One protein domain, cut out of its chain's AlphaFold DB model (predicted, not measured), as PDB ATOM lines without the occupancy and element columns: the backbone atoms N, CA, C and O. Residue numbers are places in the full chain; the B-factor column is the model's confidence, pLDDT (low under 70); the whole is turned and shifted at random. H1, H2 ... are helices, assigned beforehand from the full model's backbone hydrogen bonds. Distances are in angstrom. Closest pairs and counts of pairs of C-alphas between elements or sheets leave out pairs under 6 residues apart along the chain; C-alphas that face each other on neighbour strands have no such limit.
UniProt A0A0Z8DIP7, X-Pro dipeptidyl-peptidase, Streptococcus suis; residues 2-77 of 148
ATOM      1  N   ASP A   2     -48.911  34.259  11.243       47.53
ATOM      2  CA  ASP A   2     -48.874  33.580  12.539       47.53
ATOM      3  C   ASP A   2     -47.426  33.260  12.902       47.53
ATOM      4  O   ASP A   2     -46.643  32.850  12.047       47.53
ATOM      5  N   ALA A   3     -47.056  33.475  14.163       55.78
ATOM      6  CA  ALA A   3     -45.678  33.397  14.651       55.78
ATOM      7  C   ALA A   3     -45.065  31.974  14.631       55.78
ATOM      8  O   ALA A   3     -44.018  31.756  15.229       55.78
ATOM      9  N   GLY A   4     -45.700  31.002  13.964       64.81
ATOM     10  CA  GLY A   4     -45.208  29.626  13.852       64.81
ATOM     11  C   GLY A   4     -45.226  28.834  15.164       64.81
ATOM     12  O   GLY A   4     -44.548  27.816  15.265       64.81
ATOM     13  N   ASN A   5     -45.975  29.287  16.171       72.06
ATOM     14  CA  ASN A   5     -46.073  28.604  17.459       72.06
ATOM     15  C   ASN A   5     -46.990  27.376  17.361       72.06
ATOM     16  O   ASN A   5     -48.045  27.431  16.730       72.06
ATOM     17  N   PHE A   6     -46.603  26.287  18.022       76.75
ATOM     18  CA  PHE A   6     -47.396  25.064  18.149       76.75
ATOM     19  C   PHE A   6     -47.902  24.906  19.585       76.75
ATOM     20  O   PHE A   6     -47.189  25.216  20.539       76.75
ATOM     21  N   ALA A   7     -49.125  24.402  19.746       81.44
ATOM     22  CA  ALA A   7     -49.659  24.032  21.052       81.44
ATOM     23  C   ALA A   7     -49.239  22.600  21.403       81.44
ATOM     24  O   ALA A   7     -49.316  21.699  20.559       81.44
ATOM     25  N   THR A   8     -48.813  22.372  22.644       83.31
ATOM     26  CA  THR A   8     -48.779  21.021  23.214       83.31
ATOM     27  C   THR A   8     -50.175  20.641  23.690       83.31
ATOM     28  O   THR A   8     -50.980  21.508  24.021       83.31
ATOM     29  N   GLY A   9     -50.490  19.353  23.706       77.06
ATOM     30  CA  GLY A   9     -51.835  18.908  24.056       77.06
ATOM     31  C   GLY A   9     -51.872  17.453  24.499       77.06
ATOM     32  O   GLY A   9     -50.895  16.726  24.293       77.06
ATOM     33  N   PRO A  10     -52.964  17.042  25.165       72.38
ATOM     34  CA  PRO A  10     -53.197  15.646  25.499       72.38
ATOM     35  C   PRO A  10     -53.490  14.829  24.227       72.38
ATOM     36  O   PRO A  10     -53.318  15.303  23.105       72.38
ATOM     37  N   HIS A  11     -53.918  13.576  24.392       66.69
ATOM     38  CA  HIS A  11     -54.240  12.693  23.264       66.69
ATOM     39  C   HIS A  11     -55.354  13.232  22.339       66.69
ATOM     40  O   HIS A  11     -55.491  12.741  21.225       66.69
ATOM     41  N   GLU A  12     -56.097  14.260  22.755       64.31
ATOM     42  CA  GLU A  12     -57.137  14.928  21.970       64.31
ATOM     43  C   GLU A  12     -57.009  16.455  22.102       64.31
ATOM     44  O   GLU A  12     -56.516  16.959  23.112       64.31
ATOM     45  N   ILE A  13     -57.470  17.205  21.096       70.00
ATOM     46  CA  ILE A  13     -57.617  18.662  21.216       70.00
ATOM     47  C   ILE A  13     -58.873  18.917  22.044       70.00
ATOM     48  O   ILE A  13     -59.991  18.828  21.537       70.00
ATOM     49  N   THR A  14     -58.684  19.204  23.324       71.81
ATOM     50  CA  THR A  14     -59.769  19.563  24.235       71.81
ATOM     51  C   THR A  14     -59.838  21.076  24.406       71.81
ATOM     52  O   THR A  14     -58.840  21.777  24.231       71.81
ATOM     53  N   PHE A  15     -61.029  21.581  24.723       78.88
ATOM     54  CA  PHE A  15     -61.289  23.003  24.929       78.88
ATOM     55  C   PHE A  15     -61.808  23.236  26.348       78.88
ATOM     56  O   PHE A  15     -62.499  22.373  26.896       78.88
ATOM     57  N   ASP A  16     -61.456  24.369  26.946       80.44
ATOM     58  CA  ASP A  16     -62.009  24.794  28.230       80.44
ATOM     59  C   ASP A  16     -63.428  25.383  28.076       80.44
ATOM     60  O   ASP A  16     -63.994  25.430  26.981       80.44
ATOM     61  N   GLU A  17     -64.021  25.841  29.182       85.00
ATOM     62  CA  GLU A  17     -65.365  26.443  29.185       85.00
ATOM     63  C   GLU A  17     -65.467  27.723  28.331       85.00
ATOM     64  O   GLU A  17     -66.572  28.120  27.954       85.00
ATOM     65  N   ASN A  18     -64.335  28.351  27.997       87.06
ATOM     66  CA  ASN A  18     -64.256  29.557  27.175       87.06
ATOM     67  C   ASN A  18     -64.006  29.244  25.689       87.06
ATOM     68  O   ASN A  18     -64.058  30.153  24.859       87.06
ATOM     69  N   GLY A  19     -63.775  27.973  25.336       80.62
ATOM     70  CA  GLY A  19     -63.451  27.548  23.975       80.62
ATOM     71  C   GLY A  19     -61.967  27.666  23.618       80.62
ATOM     72  O   GLY A  19     -61.635  27.573  22.434       80.62
ATOM     73  N   ASP A  20     -61.082  27.847  24.602       80.12
ATOM     74  CA  ASP A  20     -59.630  27.869  24.402       80.12
ATOM     75  C   ASP A  20     -59.046  26.451  24.470       80.12
ATOM     76  O   ASP A  20     -59.498  25.614  25.250       80.12
ATOM     77  N   VAL A  21     -58.021  26.162  23.657       73.50
ATOM     78  CA  VAL A  21     -57.374  24.836  23.642       73.50
ATOM     79  C   VAL A  21     -56.682  24.566  24.979       73.50
ATOM     80  O   VAL A  21     -55.813  25.327  25.408       73.50
ATOM     81  N   LEU A  22     -57.004  23.433  25.602       72.19
ATOM     82  CA  LEU A  22     -56.332  22.960  26.805       72.19
ATOM     83  C   LEU A  22     -54.922  22.465  26.467       72.19
ATOM     84  O   LEU A  22     -54.720  21.489  25.743       72.19
ATOM     85  N   VAL A  23     -53.932  23.139  27.048       73.94
ATOM     86  CA  VAL A  23     -52.512  22.816  26.900       73.94
ATOM     87  C   VAL A  23     -52.057  21.973  28.088       73.94
ATOM     88  O   VAL A  23     -52.277  22.337  29.241       73.94
ATOM     89  N   THR A  24     -51.377  20.857  27.819       75.19
ATOM     90  CA  THR A  24     -50.718  20.045  28.856       75.19
ATOM     91  C   THR A  24     -49.204  20.217  28.814       75.19
ATOM     92  O   THR A  24     -48.614  20.414  27.748       75.19
ATOM     93  N   GLN A  25     -48.574  20.109  29.985       75.25
ATOM     94  CA  GLN A  25     -47.117  20.108  30.154       75.25
ATOM     95  C   GLN A  25     -46.532  18.691  30.313       75.25
ATOM     96  O   GLN A  25     -45.342  18.548  30.578       75.25
ATOM     97  N   GLY A  26     -47.348  17.648  30.121       84.06
ATOM     98  CA  GLY A  26     -46.928  16.250  30.220       84.06
ATOM     99  C   GLY A  26     -47.155  15.661  31.607       84.06
ATOM    100  O   GLY A  26     -48.149  15.969  32.265       84.06
ATOM    101  N   LEU A  27     -46.247  14.780  32.041       89.38
ATOM    102  CA  LEU A  27     -46.278  14.227  33.397       89.38
ATOM    103  C   LEU A  27     -46.156  15.366  34.426       89.38
ATOM    104  O   LEU A  27     -45.295  16.236  34.254       89.38
ATOM    105  N   PRO A  28     -46.973  15.370  35.496       89.00
ATOM    106  CA  PRO A  28     -46.920  16.418  36.506       89.00
ATOM    107  C   PRO A  28     -45.589  16.362  37.263       89.00
ATOM    108  O   PRO A  28     -45.048  15.283  37.484       89.00
ATOM    109  N   ASP A  29     -45.058  17.508  37.692       90.56
ATOM    110  CA  ASP A  29     -43.834  17.532  38.509       90.56
ATOM    111  C   ASP A  29     -44.087  17.017  39.933       90.56
ATOM    112  O   ASP A  29     -43.223  16.385  40.538       90.56
ATOM    113  N   ILE A  30     -45.301  17.228  40.446       91.88
ATOM    114  CA  ILE A  30     -45.774  16.717  41.734       91.88
ATOM    115  C   ILE A  30     -47.064  15.949  41.477       91.88
ATOM    116  O   ILE A  30     -47.998  16.490  40.885       91.88
ATOM    117  N   ILE A  31     -47.126  14.697  41.927       92.31
ATOM    118  CA  ILE A  31     -48.341  13.890  41.816       92.31
ATOM    119  C   ILE A  31     -49.418  14.500  42.727       92.31
ATOM    120  O   ILE A  31     -49.182  14.615  43.930       92.31
ATOM    121  N   PRO A  32     -50.593  14.887  42.196       90.31
ATOM    122  CA  PRO A  32     -51.682  15.386  43.028       90.31
ATOM    123  C   PRO A  32     -52.156  14.332  44.034       90.31
ATOM    124  O   PRO A  32     -52.236  13.151  43.702       90.31
ATOM    125  N   ASP A  33     -52.568  14.759  45.230       91.94
ATOM    126  CA  ASP A  33     -52.971  13.845  46.311       91.94
ATOM    127  C   ASP A  33     -54.082  12.866  45.912       91.94
ATOM    128  O   ASP A  33     -54.087  11.722  46.358       91.94
ATOM    129  N   PHE A  34     -55.011  13.286  45.051       91.56
ATOM    130  CA  PHE A  34     -56.103  12.432  44.574       91.56
ATOM    131  C   PHE A  34     -55.660  11.383  43.535       91.56
ATOM    132  O   PHE A  34     -56.438  10.491  43.208       91.56
ATOM    133  N   LEU A  35     -54.426  11.473  43.023       90.44
ATOM    134  CA  LEU A  35     -53.823  10.527  42.075       90.44
ATOM    135  C   LEU A  35     -52.615   9.776  42.651       90.44
ATOM    136  O   LEU A  35     -52.048   8.940  41.950       90.44
ATOM    137  N   LYS A  36     -52.219  10.037  43.902       88.44
ATOM    138  CA  LYS A  36     -51.019   9.440  44.524       88.44
ATOM    139  C   LYS A  36     -51.041   7.908  44.561       88.44
ATOM    140  O   LYS A  36     -49.999   7.269  44.459       88.44
ATOM    141  N   ASP A  37     -52.240   7.337  44.656       92.81
ATOM    142  CA  ASP A  37     -52.456   5.893  44.729       92.81
ATOM    143  C   ASP A  37     -52.597   5.251  43.336       92.81
ATOM    144  O   ASP A  37     -52.823   4.048  43.234       92.81
ATOM    145  N   ASN A  38     -52.459   6.023  42.247       95.81
ATOM    146  CA  ASN A  38     -52.413   5.474  40.895       95.81
ATOM    147  C   ASN A  38     -51.020   4.864  40.635       95.81
ATOM    148  O   ASN A  38     -50.052   5.609  40.454       95.81
ATOM    149  N   PRO A  39     -50.892   3.527  40.560       94.12
ATOM    150  CA  PRO A  39     -49.585   2.883  40.461       94.12
ATOM    151  C   PRO A  39     -48.876   3.191  39.137       94.12
ATOM    152  O   PRO A  39     -47.653   3.286  39.109       94.12
ATOM    153  N   VAL A  40     -49.625   3.402  38.050       95.19
ATOM    154  CA  VAL A  40     -49.068   3.696  36.722       95.19
ATOM    155  C   VAL A  40     -48.469   5.096  36.691       95.19
ATOM    156  O   VAL A  40     -47.315   5.265  36.297       95.19
ATOM    157  N   LEU A  41     -49.230   6.095  37.149       94.62
ATOM    158  CA  LEU A  41     -48.748   7.472  37.231       94.62
ATOM    159  C   LEU A  41     -47.524   7.562  38.143       94.62
ATOM    160  O   LEU A  41     -46.524   8.168  37.761       94.62
ATOM    161  N   THR A  42     -47.585   6.923  39.312       95.50
ATOM    162  CA  THR A  42     -46.484   6.912  40.276       95.50
ATOM    163  C   THR A  42     -45.241   6.225  39.712       95.50
ATOM    164  O   THR A  42     -44.142   6.759  39.857       95.50
ATOM    165  N   ALA A  43     -45.377   5.099  39.005       96.50
ATOM    166  CA  ALA A  43     -44.244   4.428  38.366       96.50
ATOM    167  C   ALA A  43     -43.569   5.314  37.302       96.50
ATOM    168  O   ALA A  43     -42.345   5.476  37.322       96.50
ATOM    169  N   PHE A  44     -44.352   5.934  36.410       97.06
ATOM    170  CA  PHE A  44     -43.816   6.822  35.374       97.06
ATOM    171  C   PHE A  44     -43.208   8.104  35.948       97.06
ATOM    172  O   PHE A  44     -42.130   8.507  35.510       97.06
ATOM    173  N   HIS A  45     -43.859   8.731  36.931       96.50
ATOM    174  CA  HIS A  45     -43.328   9.903  37.630       96.50
ATOM    175  C   HIS A  45     -41.986   9.579  38.292       96.50
ATOM    176  O   HIS A  45     -40.990  10.243  38.006       96.50
ATOM    177  N   ASN A  46     -41.929   8.496  39.074       96.69
ATOM    178  CA  ASN A  46     -40.713   8.080  39.770       96.69
ATOM    179  C   ASN A  46     -39.537   7.849  38.813       96.69
ATOM    180  O   ASN A  46     -38.393   8.049  39.211       96.69
ATOM    181  N   TYR A  47     -39.784   7.437  37.569       98.06
ATOM    182  CA  TYR A  47     -38.734   7.303  36.562       98.06
ATOM    183  C   TYR A  47     -38.396   8.643  35.892       98.06
ATOM    184  O   TYR A  47     -37.251   9.085  35.935       98.06
ATOM    185  N   TYR A  48     -39.379   9.321  35.300       97.94
ATOM    186  CA  TYR A  48     -39.132  10.472  34.425       97.94
ATOM    187  C   TYR A  48     -38.922  11.806  35.148       97.94
ATOM    188  O   TYR A  48     -38.366  12.719  34.530       97.94
ATOM    189  N   LYS A  49     -39.368  11.941  36.403       96.50
ATOM    190  CA  LYS A  49     -39.336  13.185  37.200       96.50
ATOM    191  C   LYS A  49     -38.369  13.133  38.388       96.50
ATOM    192  O   LYS A  49     -38.323  14.073  39.174       96.50
ATOM    193  N   THR A  50     -37.567  12.073  38.507       96.19
ATOM    194  CA  THR A  50     -36.522  11.936  39.537       96.19
ATOM    195  C   THR A  50     -35.169  11.610  38.907       96.19
ATOM    196  O   THR A  50     -35.086  11.293  37.722       96.19
ATOM    197  N   GLU A  51     -34.096  11.629  39.703       97.12
ATOM    198  CA  GLU A  51     -32.746  11.264  39.244       97.12
ATOM    199  C   GLU A  51     -32.634   9.831  38.691       97.12
ATOM    200  O   GLU A  51     -31.663   9.534  37.998       97.12
ATOM    201  N   ARG A  52     -33.622   8.954  38.940       97.75
ATOM    202  CA  ARG A  52     -33.648   7.572  38.433       97.75
ATOM    203  C   ARG A  52     -33.580   7.500  36.903       97.75
ATOM    204  O   ARG A  52     -32.825   6.694  36.370       97.75
ATOM    205  N   GLY A  53     -34.375   8.315  36.208       97.75
ATOM    206  CA  GLY A  53     -34.520   8.261  34.747       97.75
ATOM    207  C   GLY A  53     -34.732   9.620  34.075       97.75
ATOM    208  O   GLY A  53     -34.949   9.676  32.861       97.75
ATOM    209  N   TYR A  54     -34.677  10.728  34.824       98.00
ATOM    210  CA  TYR A  54     -34.833  12.062  34.257       98.00
ATOM    211  C   TYR A  54     -33.761  12.357  33.206       98.00
ATOM    212  O   TYR A  54     -32.559  12.191  33.429       98.00
ATOM    213  N   HIS A  55     -34.190  12.911  32.073       97.88
ATOM    214  CA  HIS A  55     -33.264  13.436  31.086       97.88
ATOM    215  C   HIS A  55     -33.824  14.687  30.398       97.88
ATOM    216  O   HIS A  55     -34.909  14.661  29.825       97.88
ATOM    217  N   LYS A  56     -33.037  15.773  30.344       96.69
ATOM    218  CA  LYS A  56     -33.458  17.104  29.839       96.69
ATOM    219  C   LYS A  56     -33.935  17.171  28.377       96.69
ATOM    220  O   LYS A  56     -34.394  18.213  27.930       96.69
ATOM    221  N   ARG A  57     -33.723  16.105  27.598       96.06
ATOM    222  CA  ARG A  57     -34.188  15.974  26.199       96.06
ATOM    223  C   ARG A  57     -35.371  15.009  26.044       96.06
ATOM    224  O   ARG A  57     -35.820  14.799  24.926       96.06
ATOM    225  N   SER A  58     -35.808  14.361  27.123       95.00
ATOM    226  CA  SER A  58     -36.935  13.430  27.093       95.00
ATOM    227  C   SER A  58     -38.237  14.212  27.186       95.00
ATOM    228  O   SER A  58     -38.435  14.943  28.155       95.00
ATOM    229  N   VAL A  59     -39.141  14.011  26.223       93.06
ATOM    230  CA  VAL A  59     -40.482  14.617  26.254       93.06
ATOM    231  C   VAL A  59     -41.176  14.281  27.572       93.06
ATOM    232  O   VAL A  59     -41.625  15.184  28.260       93.06
ATOM    233  N   ASN A  60     -41.138  13.018  28.000       93.31
ATOM    234  CA  ASN A  60     -41.792  12.569  29.232       93.31
ATOM    235  C   ASN A  60     -41.213  13.220  30.504       93.31
ATOM    236  O   ASN A  60     -41.908  13.327  31.513       93.31
ATOM    237  N   SER A  61     -39.956  13.676  30.470       95.00
ATOM    238  CA  SER A  61     -39.336  14.394  31.590       95.00
ATOM    239  C   SER A  61     -39.637  15.892  31.572       95.00
ATOM    240  O   SER A  61     -39.805  16.490  32.637       95.00
ATOM    241  N   THR A  62     -39.681  16.514  30.390       91.44
ATOM    242  CA  THR A  62     -39.611  17.981  30.265       91.44
ATOM    243  C   THR A  62     -40.807  18.643  29.595       91.44
ATOM    244  O   THR A  62     -40.827  19.868  29.519       91.44
ATOM    245  N   GLY A  63     -41.770  17.892  29.064       88.88
ATOM    246  CA  GLY A  63     -42.897  18.500  28.371       88.88
ATOM    247  C   GLY A  63     -43.897  17.504  27.800       88.88
ATOM    248  O   GLY A  63     -44.162  16.443  28.358       88.88
ATOM    249  N   ALA A  64     -44.470  17.876  26.661       88.81
ATOM    250  CA  ALA A  64     -45.498  17.119  25.970       88.81
ATOM    251  C   ALA A  64     -45.299  17.192  24.453       88.81
ATOM    252  O   ALA A  64     -44.575  18.046  23.936       88.81
ATOM    253  N   TRP A  65     -45.955  16.282  23.740       88.62
ATOM    254  CA  TRP A  65     -46.037  16.315  22.285       88.62
ATOM    255  C   TRP A  65     -46.938  17.458  21.806       88.62
ATOM    256  O   TRP A  65     -47.717  18.029  22.572       88.62
ATOM    257  N   THR A  66     -46.848  17.784  20.515       88.00
ATOM    258  CA  THR A  66     -47.787  18.726  19.891       88.00
ATOM    259  C   THR A  66     -49.210  18.168  19.950       88.00
ATOM    260  O   THR A  66     -49.396  16.965  19.771       88.00
ATOM    261  N   ALA A  67     -50.212  19.027  20.140       84.69
ATOM    262  CA  ALA A  67     -51.617  18.620  20.261       84.69
ATOM    263  C   ALA A  67     -52.134  17.844  19.031       84.69
ATOM    264  O   ALA A  67     -53.084  17.076  19.122       84.69
ATOM    265  N   THR A  68     -51.489  18.011  17.874       86.00
ATOM    266  CA  THR A  68     -51.822  17.318  16.622       86.00
ATOM    267  C   THR A  68     -51.093  15.984  16.433       86.00
ATOM    268  O   THR A  68     -51.423  15.250  15.506       86.00
ATOM    269  N   THR A  69     -50.110  15.641  17.278       88.81
ATOM    270  CA  THR A  69     -49.366  14.365  17.200       88.81
ATOM    271  C   THR A  69     -50.280  13.129  17.199       88.81
ATOM    272  O   THR A  69     -50.055  12.251  16.361       88.81
ATOM    273  N   PRO A  70     -51.321  13.030  18.053       87.81
ATOM    274  CA  PRO A  70     -52.199  11.857  18.097       87.81
ATOM    275  C   PRO A  70     -52.937  11.565  16.783       87.81
ATOM    276  O   PRO A  70     -53.240  10.408  16.502       87.81
ATOM    277  N   GLN A  71     -53.167  12.579  15.936       88.50
ATOM    278  CA  GLN A  71     -53.962  12.442  14.712       88.50
ATOM    279  C   GLN A  71     -53.414  11.372  13.761       88.50
ATOM    280  O   GLN A  71     -54.189  10.667  13.116       88.50
ATOM    281  N   ALA A  72     -52.092  11.222  13.668       89.75
ATOM    282  CA  ALA A  72     -51.501  10.161  12.857       89.75
ATOM    283  C   ALA A  72     -51.778   8.775  13.465       89.75
ATOM    284  O   ALA A  72     -52.205   7.872  12.758       89.75
ATOM    285  N   PHE A  73     -51.618   8.619  14.779       89.38
ATOM    286  CA  PHE A  73     -51.823   7.340  15.468       89.38
ATOM    287  C   PHE A  73     -53.280   6.864  15.430       89.38
ATOM    288  O   PHE A  73     -53.520   5.663  15.361       89.38
ATOM    289  N   PHE A  74     -54.254   7.780  15.406       88.19
ATOM    290  CA  PHE A  74     -55.667   7.422  15.232       88.19
ATOM    291  C   PHE A  74     -56.005   6.918  13.827       88.19
ATOM    292  O   PHE A  74     -56.937   6.136  13.666       88.19
ATOM    293  N   ASN A  75     -55.260   7.360  12.812       90.62
ATOM    294  CA  ASN A  75     -55.525   7.009  11.415       90.62
ATOM    295  C   ASN A  75     -54.653   5.856  10.897       90.62
ATOM    296  O   ASN A  75     -54.957   5.295   9.848       90.62
ATOM    297  N   PHE A  76     -53.582   5.503  11.611       90.81
ATOM    298  CA  PHE A  76     -52.636   4.468  11.206       90.81
ATOM    299  C   PHE A  76     -52.512   3.401  12.299       90.81
ATOM    300  O   PHE A  76     -51.691   3.557  13.208       90.81
ATOM    301  N   PRO A  77     -53.310   2.317  12.228       89.81
ATOM    302  CA  PRO A  77     -53.167   1.209  13.157       89.81
ATOM    303  C   PRO A  77     -51.783   0.574  12.995       89.81
ATOM    304  O   PRO A  77     -51.331   0.275  11.889       89.81
TER     305      PRO A  77
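What this domain is: This is residues 2 to 77 of the 148 residues of the protein "X-Pro dipeptidyl-peptidase" of Streptococcus suis (UniProt A0A0Z8DIP7). With little regular structure, this is a loose, wandering chain: residues 2 to 38 have no named element and include a loop, residues 13 to 21, that folds back on itself; H1 and the tiny H2 lie near each other, and H3 lies well away from H1. The printed part has 76 residues, 20 of them in the three named helices H1, H2, H3, with no named strand: all helix. It is loose, with a radius of gyration of the C-alphas of 14.4 A and spans of 38 by 32 by 29 A.

How they stand to each other: H1, residues 39 to 48, and H2, residues 59 to 62, are close but not clearly touching; their closest C-alphas, Tyr 48 and Ser 61, are 4.8 A apart. H3, residues 70 to 75, is apart from both. Every O i to N i+4 pair is within hydrogen-bond range in H1 and H3; H2 is too short for one.

Where its parts are: H1 measures 14.3 A from C-alpha 39 at (-49.585, 2.883, 40.461). H3 ends at C-alpha 75, (-55.525, 7.009, 11.415).

The domain as a whole: The farthest C-alphas, Asp 2 and Asp 37, are 42.6 A apart. Residues 32 to 40, of which 39 to 40 belong to H1, stand free. Both links are short, and the printed part has no cut. Residues 2 to 4 and 11 to 12 have pLDDT under 70.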